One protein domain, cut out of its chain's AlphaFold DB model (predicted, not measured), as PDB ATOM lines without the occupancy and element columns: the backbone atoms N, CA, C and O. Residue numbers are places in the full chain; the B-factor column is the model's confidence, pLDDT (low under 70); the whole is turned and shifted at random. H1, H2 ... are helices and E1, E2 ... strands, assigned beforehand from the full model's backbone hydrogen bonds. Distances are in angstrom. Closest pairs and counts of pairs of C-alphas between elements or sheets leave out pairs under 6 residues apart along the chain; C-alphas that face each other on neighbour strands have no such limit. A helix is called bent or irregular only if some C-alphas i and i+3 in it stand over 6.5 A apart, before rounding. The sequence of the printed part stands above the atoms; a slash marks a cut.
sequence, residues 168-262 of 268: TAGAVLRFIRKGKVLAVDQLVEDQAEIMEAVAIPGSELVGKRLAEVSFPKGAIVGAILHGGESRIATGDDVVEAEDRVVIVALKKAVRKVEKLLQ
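AT A GLANCE: This is residues 168 to 262 of the 268 residues of an uncharacterized protein of Nitrospirae bacterium (UniProt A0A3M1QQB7). A twisted, curving sheet of five strands forms a wall, with the helix H2 along one face and the long link of residues 199 to 218 looping round on the same side as H2. The short helix H1 packs over the edge strand E1, far from the domain's middle. The printed part has 95 residues, with two named helices and five named strands in the order H1, E1, E2, E3, E4, E5, H2. The sheet runs E1, E2, E5, E3, E4, antiparallel throughout, and the class is mixed, helices and strands. The whole is compact and rounded, with a radius of gyration of the C-alphas of 12.3 A and spans of 32 by 26 by 22 A.

HOW THE PARTS SIT: H1, residues 168 to 173, is on the sheet over E1, residues 180 to 187, at a height of 6.7 A. Their closest C-alphas, of Gly 170 and Asp 185, are 5.4 A apart. E1 bends by 53 degrees at residue 183. It forms a hairpin with E2, residues 192 to 198, where N 185 and O 194 are 2.9 A apart, within hydrogen-bond range. E2 is antiparallel to E5, residues 244 to 250, with N 195 and O 247 2.8 A apart. E5 is antiparallel to E3, residues 219 to 226, with N 222 and O 246 2.8 A apart. E3 and E4, residues 229 to 232, form the other hairpin, with N 224 and O 231 2.9 A apart. H2, residues 251 to 260, is on one face of the sheet, an arrangement of two layers, a helix over a sheet. Its height over the sheet is 8.1 A, and it runs along the strands, at 18 degrees to E5 on the local plane. It lies over E5, and only just not over E2, on which 2 of its 10 C-alphas fall. The closest C-alphas of E3 and H2, of Ala 219 and Ala 253, are 6.3 A apart. H1 and H2 are apart. In H1 every O i to N i+4 pair is within hydrogen-bond range; in H2 3 of 6 are.

IN THESE COORDINATES: H1 begins at C-alpha 168, (-15.836, 22.016, -20.037). From first to last C-alpha, E1 measures 20.5 A, E2 19.4 A, E3 20.9 A and E5 19.5 A. E4 has four residues. The link from E5 to H2 is tight, with 0 residues between them, and H2 measures 15.4 A from first to last C-alpha and ends at C-alpha 260, (-32.376, 2.071, -18.738). H2 is irregular: C-alphas 252 and 255 are 7.2 A apart.

THE WHOLE: The two C-alphas farthest apart, of Thr 168 and Asp 236, are 35.7 A apart. The links E2 to E3, 20 residues, and E4 to E5, 11 residues, are long. The printed part has no cut. The mean pLDDT of the printed part is 88.6, and no printed residue is under 70.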
ATOM      1  N   THR A 168     -14.656  21.145 -20.135       85.75
ATOM      2  CA  THR A 168     -15.836  22.016 -20.037       85.75
ATOM      3  C   THR A 168     -17.033  21.415 -20.773       85.75
ATOM      4  O   THR A 168     -18.144  21.420 -20.244       85.75
ATOM      5  N   ALA A 169     -16.828  20.853 -21.968       83.25
ATOM      6  CA  ALA A 169     -17.879  20.163 -22.709       83.25
ATOM      7  C   ALA A 169     -18.468  19.003 -21.888       83.25
ATOM      8  O   ALA A 169     -19.689  18.922 -21.759       83.25
ATOM      9  N   GLY A 170     -17.628  18.179 -21.249       77.12
ATOM     10  CA  GLY A 170     -18.066  17.134 -20.313       77.12
ATOM     11  C   GLY A 170     -18.933  17.678 -19.172       77.12
ATOM     12  O   GLY A 170     -20.027  17.170 -18.907       77.12
ATOM     13  N   ALA A 171     -18.513  18.791 -18.565       81.25
ATOM     14  CA  ALA A 171     -19.273  19.454 -17.507       81.25
ATOM     15  C   ALA A 171     -20.638  19.995 -17.973       81.25
ATOM     16  O   ALA A 171     -21.580  20.015 -17.181       81.25
ATOM     17  N   VAL A 172     -20.774  20.414 -19.236       85.12
ATOM     18  CA  VAL A 172     -22.053  20.864 -19.813       85.12
ATOM     19  C   VAL A 172     -22.943  19.682 -20.205       85.12
ATOM     20  O   VAL A 172     -24.162  19.752 -20.036       85.12
ATOM     21  N   LEU A 173     -22.363  18.572 -20.680       77.81
ATOM     22  CA  LEU A 173     -23.114  17.407 -21.162       77.81
ATOM     23  C   LEU A 173     -24.094  16.860 -20.119       77.81
ATOM     24  O   LEU A 173     -25.203  16.480 -20.497       77.81
ATOM     25  N   ARG A 174     -23.756  16.885 -18.822       78.88
ATOM     26  CA  ARG A 174     -24.663  16.426 -17.750       78.88
ATOM     27  C   ARG A 174     -26.038  17.109 -17.773       78.88
ATOM     28  O   ARG A 174     -27.025  16.469 -17.442       78.88
ATOM     29  N   PHE A 175     -26.124  18.371 -18.211       80.81
ATOM     30  CA  PHE A 175     -27.385  19.123 -18.269       80.81
ATOM     31  C   PHE A 175     -28.259  18.759 -19.476       80.81
ATOM     32  O   PHE A 175     -29.446  19.071 -19.496       80.81
ATOM     33  N   ILE A 176     -27.675  18.121 -20.492       81.44
ATOM     34  CA  ILE A 176     -28.353  17.744 -21.740       81.44
ATOM     35  C   ILE A 176     -28.770  16.263 -21.708       81.44
ATOM     36  O   ILE A 176     -29.695  15.854 -22.415       81.44
ATOM     37  N   ARG A 177     -28.075  15.435 -20.918       78.94
ATOM     38  CA  ARG A 177     -28.303  13.985 -20.845       78.94
ATOM     39  C   ARG A 177     -29.672  13.650 -20.257       78.94
ATOM     40  O   ARG A 177     -30.190  14.335 -19.380       78.94
ATOM     41  N   LYS A 178     -30.259  12.558 -20.754       75.50
ATOM     42  CA  LYS A 178     -31.542  12.046 -20.255       75.50
ATOM     43  C   LYS A 178     -31.329  11.141 -19.041       75.50
ATOM     44  O   LYS A 178     -30.388  10.354 -19.011       75.50
ATOM     45  N   GLY A 179     -32.269  11.196 -18.097       70.25
ATOM     46  CA  GLY A 179     -32.113  10.587 -16.773       70.25
ATOM     47  C   GLY A 179     -31.450  11.557 -15.790       70.25
ATOM     48  O   GLY A 179     -31.016  12.641 -16.173       70.25
ATOM     49  N   LYS A 180     -31.389  11.190 -14.509       82.00
ATOM     50  CA  LYS A 180     -30.783  12.016 -13.450       82.00
ATOM     51  C   LYS A 180     -29.261  11.806 -13.451       82.00
ATOM     52  O   LYS A 180     -28.708  11.200 -12.539       82.00
ATOM     53  N   VAL A 181     -28.607  12.235 -14.533       84.75
ATOM     54  CA  VAL A 181     -27.152  12.134 -14.733       84.75
ATOM     55  C   VAL A 181     -26.460  13.293 -14.016       84.75
ATOM     56  O   VAL A 181     -26.763  14.456 -14.263       84.75
ATOM     57  N   LEU A 182     -25.536  12.970 -13.115       77.38
ATOM     58  CA  LEU A 182     -24.818  13.933 -12.278       77.38
ATOM     59  C   LEU A 182     -23.502  14.380 -12.915       77.38
ATOM     60  O   LEU A 182     -23.129  15.548 -12.819       77.38
ATOM     61  N   ALA A 183     -22.807  13.461 -13.579       79.25
ATOM     62  CA  ALA A 183     -21.528  13.732 -14.215       79.25
ATOM     63  C   ALA A 183     -21.345  12.855 -15.452       79.25
ATOM     64  O   ALA A 183     -21.823  11.720 -15.500       79.25
ATOM     65  N   VAL A 184     -20.641  13.397 -16.442       83.75
ATOM     66  CA  VAL A 184     -20.181  12.672 -17.626       83.75
ATOM     67  C   VAL A 184     -18.742  13.070 -17.875       83.75
ATOM     68  O   VAL A 184     -18.427  14.259 -17.872       83.75
ATOM     69  N   ASP A 185     -17.905  12.075 -18.120       81.31
ATOM     70  CA  ASP A 185     -16.545  12.275 -18.590       81.31
ATOM     71  C   ASP A 185     -16.277  11.407 -19.822       81.31
ATOM     72  O   ASP A 185     -16.786  10.286 -19.937       81.31
ATOM     73  N   GLN A 186     -15.503  11.937 -20.764       80.69
ATOM     74  CA  GLN A 186     -15.152  11.250 -22.003       80.69
ATOM     75  C   GLN A 186     -13.822  10.518 -21.826       80.69
ATOM     76  O   GLN A 186     -12.811  11.089 -21.434       80.69
ATOM     77  N   LEU A 187     -13.804   9.237 -22.177       77.00
ATOM     78  CA  LEU A 187     -12.605   8.413 -22.197       77.00
ATOM     79  C   LEU A 187     -12.108   8.224 -23.626       77.00
ATOM     80  O   LEU A 187     -12.885   7.833 -24.499       77.00
ATOM     81  N   VAL A 188     -10.793   8.398 -23.802       73.25
ATOM     82  CA  VAL A 188     -10.017   8.087 -25.018       73.25
ATOM     83  C   VAL A 188     -10.706   8.568 -26.295       73.25
ATOM     84  O   VAL A 188     -11.460   7.818 -26.913       73.25
ATOM     85  N   GLU A 189     -10.417   9.804 -26.710       72.25
ATOM     86  CA  GLU A 189     -10.883  10.358 -27.995       72.25
ATOM     87  C   GLU A 189     -12.390  10.137 -28.244       72.25
ATOM     88  O   GLU A 189     -12.812   9.798 -29.349       72.25
ATOM     89  N   ASP A 190     -13.214  10.281 -27.197       75.75
ATOM     90  CA  ASP A 190     -14.675  10.139 -27.274       75.75
ATOM     91  C   ASP A 190     -15.156   8.732 -27.717       75.75
ATOM     92  O   ASP A 190     -16.258   8.547 -28.238       75.75
ATOM     93  N   GLN A 191     -14.344   7.687 -27.520       84.94
ATOM     94  CA  GLN A 191     -14.747   6.304 -27.808       84.94
ATOM     95  C   GLN A 191     -15.636   5.707 -26.709       84.94
ATOM     96  O   GLN A 191     -16.445   4.805 -26.977       84.94
ATOM     97  N   ALA A 192     -15.501   6.197 -25.478       90.69
ATOM     98  CA  ALA A 192     -16.303   5.787 -24.336       90.69
ATOM     99  C   ALA A 192     -16.625   6.967 -23.412       90.69
ATOM    100  O   ALA A 192     -15.963   7.995 -23.440       90.69
ATOM    101  N   GLU A 193     -17.642   6.792 -22.580       89.94
ATOM    102  CA  GLU A 193     -18.072   7.739 -21.559       89.94
ATOM    103  C   GLU A 193     -18.120   7.020 -20.205       89.94
ATOM    104  O   GLU A 193     -18.595   5.880 -20.111       89.94
ATOM    105  N   ILE A 194     -17.641   7.689 -19.159       91.56
ATOM    106  CA  ILE A 194     -17.995   7.382 -17.773       91.56
ATOM    107  C   ILE A 194     -19.146   8.309 -17.413       91.56
ATOM    108  O   ILE A 194     -19.066   9.515 -17.630       91.56
ATOM    109  N   MET A 195     -20.217   7.758 -16.862       91.62
ATOM    110  CA  MET A 195     -21.339   8.539 -16.366       91.62
ATOM    111  C   MET A 195     -21.666   8.148 -14.938       91.62
ATOM    112  O   MET A 195     -21.688   6.968 -14.588       91.62
ATOM    113  N   GLU A 196     -21.962   9.155 -14.135       92.38
ATOM    114  CA  GLU A 196     -22.573   8.976 -12.836       92.38
ATOM    115  C   GLU A 196     -24.048   9.346 -12.933       92.38
ATOM    116  O   GLU A 196     -24.391  10.457 -13.342       92.38
ATOM    117  N   ALA A 197     -24.928   8.420 -12.563       92.81
ATOM    118  CA  ALA A 197     -26.366   8.614 -12.646       92.81
ATOM    119  C   ALA A 197     -27.059   8.179 -11.361       92.81
ATOM    120  O   ALA A 197     -26.626   7.238 -10.708       92.81
ATOM    121  N   VAL A 198     -28.161   8.842 -11.028       92.19
ATOM    122  CA  VAL A 198     -29.042   8.416  -9.942       92.19
ATOM    123  C   VAL A 198     -30.062   7.419 -10.480       92.19
ATOM    124  O   VAL A 198     -30.718   7.672 -11.495       92.19
ATOM    125  N   ALA A 199     -30.204   6.292  -9.791       92.56
ATOM    126  CA  ALA A 199     -31.173   5.254 -10.090       92.56
ATOM    127  C   ALA A 199     -32.588   5.736  -9.730       92.56
ATOM    128  O   ALA A 199     -32.993   5.763  -8.569       92.56
ATOM    129  N   ILE A 200     -33.348   6.157 -10.743       90.38
ATOM    130  CA  ILE A 200     -34.698   6.701 -10.558       90.38
ATOM    131  C   ILE A 200     -35.669   5.561 -10.192       90.38
ATOM    132  O   ILE A 200     -35.633   4.509 -10.848       90.38
ATOM    133  N   PRO A 201     -36.579   5.755  -9.214       89.06
ATOM    134  CA  PRO A 201     -37.665   4.815  -8.944       89.06
ATOM    135  C   PRO A 201     -38.435   4.420 -10.217       89.06
ATOM    136  O   PRO A 201     -38.829   5.269 -11.016       89.06
ATOM    137  N   GLY A 202     -38.653   3.118 -10.425       84.69
ATOM    138  CA  GLY A 202     -39.361   2.600 -11.606       84.69
ATOM    139  C   GLY A 202     -38.537   2.563 -12.902       84.69
ATOM    140  O   GLY A 202     -39.081   2.248 -13.966       84.69
ATOM    141  N   SER A 203     -37.239   2.873 -12.842       88.50
ATOM    142  CA  SER A 203     -36.302   2.587 -13.935       88.50
ATOM    143  C   SER A 203     -36.023   1.084 -14.059       88.50
ATOM    144  O   SER A 203     -36.304   0.301 -13.151       88.50
ATOM    145  N   GLU A 204     -35.479   0.644 -15.198       87.25
ATOM    146  CA  GLU A 204     -35.198  -0.784 -15.422       87.25
ATOM    147  C   GLU A 204     -34.073  -1.329 -14.530       87.25
ATOM    148  O   GLU A 204     -33.983  -2.542 -14.332       87.25
ATOM    149  N   LEU A 205     -33.231  -0.434 -14.011       89.12
ATOM    150  CA  LEU A 205     -32.066  -0.763 -13.201       89.12
ATOM    151  C   LEU A 205     -32.422  -1.090 -11.742       89.12
ATOM    152  O   LEU A 205     -31.713  -1.867 -11.109       89.12
ATOM    153  N   VAL A 206     -33.502  -0.509 -11.213       92.75
ATOM    154  CA  VAL A 206     -33.851  -0.594  -9.787       92.75
ATOM    155  C   VAL A 206     -34.524  -1.926  -9.447       92.75
ATOM    156  O   VAL A 206     -35.417  -2.388 -10.158       92.75
ATOM    157  N   GLY A 207     -34.128  -2.518  -8.317       91.50
ATOM    158  CA  GLY A 207     -34.788  -3.680  -7.713       91.50
ATOM    159  C   GLY A 207     -34.499  -5.019  -8.396       91.50
ATOM    160  O   GLY A 207     -35.177  -6.005  -8.116       91.50
ATOM    161  N   LYS A 208     -33.508  -5.068  -9.294       91.94
ATOM    162  CA  LYS A 208     -33.051  -6.292  -9.965       91.94
ATOM    163  C   LYS A 208     -31.563  -6.490  -9.756       91.94
ATOM    164  O   LYS A 208     -30.818  -5.517  -9.645       91.94
ATOM    165  N   ARG A 209     -31.127  -7.749  -9.779       94.44
ATOM    166  CA  ARG A 209     -29.697  -8.058  -9.836       94.44
ATOM    167  C   ARG A 209     -29.129  -7.547 -11.152       94.44
ATOM    168  O   ARG A 209     -29.745  -7.726 -12.203       94.44
ATOM    169  N   LEU A 210     -27.938  -6.960 -11.122       93.19
ATOM    170  CA  LEU A 210     -27.289  -6.429 -12.321       93.19
ATOM    171  C   LEU A 210     -27.105  -7.489 -13.420       93.19
ATOM    172  O   LEU A 210     -27.180  -7.153 -14.602       93.19
ATOM    173  N   ALA A 211     -26.924  -8.761 -13.055       91.69
ATOM    174  CA  ALA A 211     -26.862  -9.880 -13.998       91.69
ATOM    175  C   ALA A 211     -28.194 -10.172 -14.721       91.69
ATOM    176  O   ALA A 211     -28.185 -10.774 -15.794       91.69
ATOM    177  N   GLU A 212     -29.328  -9.760 -14.152       92.12
ATOM    178  CA  GLU A 212     -30.677  -9.972 -14.698       92.12
ATOM    179  C   GLU A 212     -31.164  -8.777 -15.533       92.12
ATOM    180  O   GLU A 212     -32.126  -8.883 -16.302       92.12
ATOM    181  N   VAL A 213     -30.504  -7.624 -15.405       90.88
ATOM    182  CA  VAL A 213     -30.782  -6.443 -16.224       90.88
ATOM    183  C   VAL A 213     -30.258  -6.686 -17.638       90.88
ATOM    184  O   VAL A 213     -29.122  -7.117 -17.837       90.88
ATOM    185  N   SER A 214     -31.062  -6.355 -18.654       89.25
ATOM    186  CA  SER A 214     -30.659  -6.422 -20.067       89.25
ATOM    187  C   SER A 214     -29.694  -5.284 -20.428       89.25
ATOM    188  O   SER A 214     -29.990  -4.410 -21.246       89.25
ATOM    189  N   PHE A 215     -28.524  -5.276 -19.787       90.62
ATOM    190  CA  PHE A 215     -27.558  -4.195 -19.897       90.62
ATOM    191  C   PHE A 215     -26.920  -4.161 -21.299       90.62
ATOM    192  O   PHE A 215     -26.615  -5.216 -21.873       90.62
ATOM    193  N   PRO A 216     -26.692  -2.980 -21.906       91.69
ATOM    194  CA  PRO A 216     -26.251  -2.901 -23.290       91.69
ATOM    195  C   PRO A 216     -24.854  -3.501 -23.474       91.69
ATOM    196  O   PRO A 216     -23.934  -3.256 -22.691       91.69
ATOM    197  N   LYS A 217     -24.650  -4.240 -24.572       91.06
ATOM    198  CA  LYS A 217     -23.303  -4.671 -24.971       91.06
ATOM    199  C   LYS A 217     -22.403  -3.445 -25.157       91.06
ATOM    200  O   LYS A 217     -22.768  -2.509 -25.867       91.06
ATOM    201  N   GLY A 218     -21.212  -3.492 -24.564       92.25
ATOM    202  CA  GLY A 218     -20.293  -2.355 -24.543       92.25
ATOM    203  C   GLY A 218     -20.603  -1.337 -23.448       92.25
ATOM    204  O   GLY A 218     -20.166  -0.203 -23.576       92.25
ATOM    205  N   ALA A 219     -21.341  -1.720 -22.408       94.25
ATOM    206  CA  ALA A 219     -21.463  -0.957 -21.176       94.25
ATOM    207  C   ALA A 219     -21.356  -1.881 -19.950       94.25
ATOM    208  O   ALA A 219     -21.609  -3.091 -20.047       94.25
ATOM    209  N   ILE A 220     -20.960  -1.310 -18.815       93.44
ATOM    210  CA  ILE A 220     -20.859  -1.985 -17.518       93.44
ATOM    211  C   ILE A 220     -21.175  -1.003 -16.382       93.44
ATOM    212  O   ILE A 220     -20.772   0.158 -16.448       93.44
ATOM    213  N   VAL A 221     -21.879  -1.464 -15.347       95.00
ATOM    214  CA  VAL A 221     -21.936  -0.756 -14.060       95.00
ATOM    215  C   VAL A 221     -20.647  -1.086 -13.321       95.00
ATOM    216  O   VAL A 221     -20.367  -2.255 -13.080       95.00
ATOM    217  N   GLY A 222     -19.830  -0.078 -13.040       93.69
ATOM    218  CA  GLY A 222     -18.545  -0.255 -12.374       93.69
ATOM    219  C   GLY A 222     -18.633  -0.117 -10.857       93.69
ATOM    220  O   GLY A 222     -17.935  -0.828 -10.139       93.69
ATOM    221  N   ALA A 223     -19.492   0.773 -10.360       95.06
ATOM    222  CA  ALA A 223     -19.675   0.983  -8.928       95.06
ATOM    223  C   ALA A 223     -21.103   1.421  -8.593       95.06
ATOM    224  O   ALA A 223     -21.786   2.030  -9.420       95.06
ATOM    225  N   ILE A 224     -21.514   1.125  -7.364       95.50
ATOM    226  CA  ILE A 224     -22.763   1.580  -6.749       95.50
ATOM    227  C   ILE A 224     -22.386   2.383  -5.505       95.50
ATOM    228  O   ILE A 224     -21.519   1.963  -4.738       95.50
ATOM    229  N   LEU A 225     -23.012   3.540  -5.322       94.25
ATOM    230  CA  LEU A 225     -22.871   4.380  -4.147       94.25
ATOM    231  C   LEU A 225     -24.232   4.520  -3.470       94.25
ATOM    232  O   LEU A 225     -25.185   5.004  -4.083       94.25
ATOM    233  N   HIS A 226     -24.283   4.147  -2.196       92.25
ATOM    234  CA  HIS A 226     -25.475   4.181  -1.360       92.25
ATOM    235  C   HIS A 226     -25.113   4.761   0.008       92.25
ATOM    236  O   HIS A 226     -24.134   4.341   0.619       92.25
ATOM    237  N   GLY A 227     -25.865   5.754   0.491       83.25
ATOM    238  CA  GLY A 227     -25.664   6.309   1.839       83.25
ATOM    239  C   GLY A 227     -24.268   6.893   2.121       83.25
ATOM    240  O   GLY A 227     -23.875   6.991   3.276       83.25
ATOM    241  N   GLY A 228     -23.505   7.266   1.086       80.00
ATOM    242  CA  GLY A 228     -22.120   7.746   1.220       80.00
ATOM    243  C   GLY A 228     -21.055   6.644   1.162       80.00
ATOM    244  O   GLY A 228     -19.869   6.950   1.071       80.00
ATOM    245  N   GLU A 229     -21.457   5.375   1.126       86.44
ATOM    246  CA  GLU A 229     -20.560   4.252   0.882       86.44
ATOM    247  C   GLU A 229     -20.541   3.898  -0.603       86.44
ATOM    248  O   GLU A 229     -21.574   3.885  -1.265       86.44
ATOM    249  N   SER A 230     -19.362   3.587  -1.139       90.00
ATOM    250  CA  SER A 230     -19.205   3.093  -2.509       90.00
ATOM    251  C   SER A 230     -18.694   1.657  -2.549       90.00
ATOM    252  O   SER A 230     -17.855   1.253  -1.744       90.00
ATOM    253  N   ARG A 231     -19.168   0.873  -3.508       91.94
ATOM    254  CA  ARG A 231     -18.726  -0.507  -3.715       91.94
ATOM    255  C   ARG A 231     -18.566  -0.793  -5.198       91.94
ATOM    256  O   ARG A 231     -19.312  -0.258  -6.017       91.94
ATOM    257  N   ILE A 232     -17.588  -1.629  -5.535       93.25
ATOM    258  CA  ILE A 232     -17.421  -2.120  -6.906       93.25
ATOM    259  C   ILE A 232     -18.592  -3.039  -7.224       93.25
ATOM    260  O   ILE A 232     -18.907  -3.933  -6.444       93.25
ATOM    261  N   ALA A 233     -19.237  -2.784  -8.356       93.44
ATOM    262  CA  ALA A 233     -20.430  -3.503  -8.755       93.44
ATOM    263  C   ALA A 233     -20.082  -4.879  -9.340       93.44
ATOM    264  O   ALA A 233     -19.153  -5.042 -10.135       93.44
ATOM    265  N   THR A 234     -20.885  -5.864  -8.975       92.31
ATOM    266  CA  THR A 234     -20.849  -7.253  -9.419       92.31
ATOM    267  C   THR A 234     -22.213  -7.639  -9.992       92.31
ATOM    268  O   THR A 234     -23.203  -6.927  -9.834       92.31
ATOM    269  N   GLY A 235     -22.294  -8.781 -10.678       90.69
ATOM    270  CA  GLY A 235     -23.565  -9.255 -11.236       90.69
ATOM    271  C   GLY A 235     -24.629  -9.573 -10.177       90.69
ATOM    272  O   GLY A 235     -25.819  -9.561 -10.493       90.69
ATOM    273  N   ASP A 236     -24.210  -9.833  -8.938       93.62
ATOM    274  CA  ASP A 236     -25.095 -10.221  -7.839       93.62
ATOM    275  C   ASP A 236     -25.744  -9.024  -7.147       93.62
ATOM    276  O   ASP A 236     -26.727  -9.188  -6.426       93.62
ATOM    277  N   ASP A 237     -25.232  -7.826  -7.408       95.12
ATOM    278  CA  ASP A 237     -25.679  -6.618  -6.746       95.12
ATOM    279  C   ASP A 237     -27.031  -6.152  -7.261       95.12
ATOM    280  O   ASP A 237     -27.300  -6.156  -8.464       95.12
ATOM    281  N   VAL A 238     -27.868  -5.709  -6.328       95.31
ATOM    282  CA  VAL A 238     -29.133  -5.033  -6.606       95.31
ATOM    283  C   VAL A 238     -28.922  -3.534  -6.438       95.31
ATOM    284  O   VAL A 238     -28.319  -3.103  -5.456       95.31
ATOM    285  N   VAL A 239     -29.392  -2.761  -7.416       94.81
ATOM    286  CA  VAL A 239     -29.415  -1.295  -7.348       94.81
ATOM    287  C   VAL A 239     -30.729  -0.863  -6.709       94.81
ATOM    288  O   VAL A 239     -31.809  -1.270  -7.156       94.81
ATOM    289  N   GLU A 240     -30.644  -0.040  -5.677       94.31
ATOM    290  CA  GLU A 240     -31.792   0.532  -4.989       94.31
ATOM    291  C   GLU A 240     -32.177   1.890  -5.586       94.31
ATOM    292  O   GLU A 240     -31.438   2.509  -6.355       94.31
ATOM    293  N   ALA A 241     -33.390   2.348  -5.280       93.06
ATOM    294  CA  ALA A 241     -33.809   3.682  -5.682       93.06
ATOM    295  C   ALA A 241     -32.942   4.747  -4.993       93.06
ATOM    296  O   ALA A 241     -32.620   4.619  -3.818       93.06
ATOM    297  N   GLU A 242     -32.614   5.811  -5.726       91.88
ATOM    298  CA  GLU A 242     -31.710   6.898  -5.313       91.88
ATOM    299  C   GLU A 242     -30.228   6.515  -5.146       91.88
ATOM    300  O   GLU A 242     -29.408   7.398  -4.883       91.88
ATOM    301  N   ASP A 243     -29.844   5.261  -5.414       95.00
ATOM    302  CA  ASP A 243     -28.432   4.897  -5.568       95.00
ATOM    303  C   ASP A 243     -27.776   5.744  -6.657       95.00
ATOM    304  O   ASP A 243     -28.361   5.990  -7.718       95.00
ATOM    305  N   ARG A 244     -26.517   6.132  -6.447       94.62
ATOM    306  CA  ARG A 244     -25.683   6.645  -7.539       94.62
ATOM    307  C   ARG A 244     -24.929   5.476  -8.148       94.62
ATOM    308  O   ARG A 244     -24.249   4.729  -7.454       94.62
ATOM    309  N   VAL A 245     -25.026   5.321  -9.458       95.19
ATOM    310  CA  VAL A 245     -24.327   4.282 -10.209       95.19
ATOM    311  C   VAL A 245     -23.291   4.915 -11.121       95.19
ATOM    312  O   VAL A 245     -23.581   5.867 -11.848       95.19
ATOM    313  N   VAL A 246     -22.080   4.365 -11.099       94.88
ATOM    314  CA  VAL A 246     -21.019   4.727 -12.040       94.88
ATOM    315  C   VAL A 246     -21.035   3.714 -13.170       94.88
ATOM    316  O   VAL A 246     -20.825   2.519 -12.955       94.88
ATOM    317  N   ILE A 247     -21.295   4.186 -14.382       94.94
ATOM    318  CA  ILE A 247     -21.432   3.363 -15.579       94.94
ATOM    319  C   ILE A 247     -20.348   3.759 -16.569       94.94
ATOM    320  O   ILE A 247     -20.162   4.937 -16.855       94.94
ATOM    321  N   VAL A 248     -19.671   2.767 -17.138       94.00
ATOM    322  CA  VAL A 248     -18.739   2.968 -18.251       94.00
ATOM    323  C   VAL A 248     -19.364   2.386 -19.507       94.00
ATOM    324  O   VAL A 248     -19.762   1.218 -19.521       94.00
ATOM    325  N   ALA A 249     -19.461   3.180 -20.570       94.12
ATOM    326  CA  ALA A 249     -20.115   2.782 -21.810       94.12
ATOM    327  C   ALA A 249     -19.334   3.247 -23.037       94.12
ATOM    328  O   ALA A 249     -18.917   4.392 -23.123       94.12
ATOM    329  N   LEU A 250     -19.196   2.384 -24.044       94.62
ATOM    330  CA  LEU A 250     -18.780   2.811 -25.380       94.62
ATOM    331  C   LEU A 250     -19.794   3.821 -25.925       94.62
ATOM    332  O   LEU A 250     -20.997   3.650 -25.715       94.62
ATOM    333  N   LYS A 251     -19.349   4.788 -26.732       90.94
ATOM    334  CA  LYS A 251     -20.212   5.832 -27.316       90.94
ATOM    335  C   LYS A 251     -21.476   5.277 -27.988       90.94
ATOM    336  O   LYS A 251     -22.581   5.785 -27.813       90.94
ATOM    337  N   LYS A 252     -21.353   4.141 -28.688       93.00
ATOM    338  CA  LYS A 252     -22.481   3.433 -29.334       93.00
ATOM    339  C   LYS A 252     -23.533   2.866 -28.364       93.00
ATOM    340  O   LYS A 252     -24.647   2.560 -28.785       93.00
ATOM    341  N   ALA A 253     -23.177   2.667 -27.097       94.31
ATOM    342  CA  ALA A 253     -24.036   2.105 -26.056       94.31
ATOM    343  C   ALA A 253     -24.714   3.181 -25.190       94.31
ATOM    344  O   ALA A 253     -25.749   2.882 -24.597       94.31
ATOM    345  N   VAL A 254     -24.208   4.422 -25.180       91.50
ATOM    346  CA  VAL A 254     -24.693   5.534 -24.331       91.50
ATOM    347  C   VAL A 254     -26.209   5.716 -24.427       91.50
ATOM    348  O   VAL A 254     -26.905   5.606 -23.425       91.50
ATOM    349  N   ARG A 255     -26.765   5.849 -25.640       90.44
ATOM    350  CA  ARG A 255     -28.223   6.017 -25.830       90.44
ATOM    351  C   ARG A 255     -29.061   4.861 -25.278       90.44
ATOM    352  O   ARG A 255     -30.234   5.045 -24.968       90.44
ATOM    353  N   LYS A 256     -28.511   3.643 -25.234       92.44
ATOM    354  CA  LYS A 256     -29.207   2.482 -24.657       92.44
ATOM    355  C   LYS A 256     -29.130   2.511 -23.133       92.44
ATOM    356  O   LYS A 256     -30.117   2.175 -22.494       92.44
ATOM    357  N   VAL A 257     -28.002   2.951 -22.573       92.81
ATOM    358  CA  VAL A 257     -27.840   3.161 -21.128       92.81
ATOM    359  C   VAL A 257     -28.803   4.239 -20.629       92.81
ATOM    360  O   VAL A 257     -29.545   3.989 -19.687       92.81
ATOM    361  N   GLU A 258     -28.897   5.382 -21.315       89.81
ATOM    362  CA  GLU A 258     -29.833   6.462 -20.954       89.81
ATOM    363  C   GLU A 258     -31.290   5.989 -20.870       89.81
ATOM    364  O   GLU A 258     -32.056   6.486 -20.049       89.81
ATOM    365  N   LYS A 259     -31.696   5.036 -21.721       88.94
ATOM    366  CA  LYS A 259     -33.048   4.459 -21.683       88.94
ATOM    367  C   LYS A 259     -33.285   3.597 -20.444       88.94
ATOM    368  O   LYS A 259     -34.402   3.591 -19.946       88.94
ATOM    369  N   LEU A 260     -32.266   2.889 -19.953       88.50
ATOM    370  CA  LEU A 260     -32.376   2.071 -18.738       88.50
ATOM    371  C   LEU A 260     -32.475   2.922 -17.471       88.50
ATOM    372  O   LEU A 260     -33.091   2.485 -16.504       88.50
ATOM    373  N   LEU A 261     -31.878   4.116 -17.495       87.50
ATOM    374  CA  LEU A 261     -31.893   5.084 -16.394       87.50
ATOM    375  C   LEU A 261     -33.188   5.905 -16.324       87.50
ATOM    376  O   LEU A 261     -33.440   6.583 -15.331       87.50
ATOM    377  N   GLN A 262     -34.004   5.877 -17.377       85.69
ATOM    378  CA  GLN A 262     -35.302   6.542 -17.399       85.69
ATOM    379  C   GLN A 262     -36.364   5.675 -16.725       85.69
ATOM    380  O   GLN A 262     -36.301   4.445 -16.751       85.69
TER     381      GLN A 262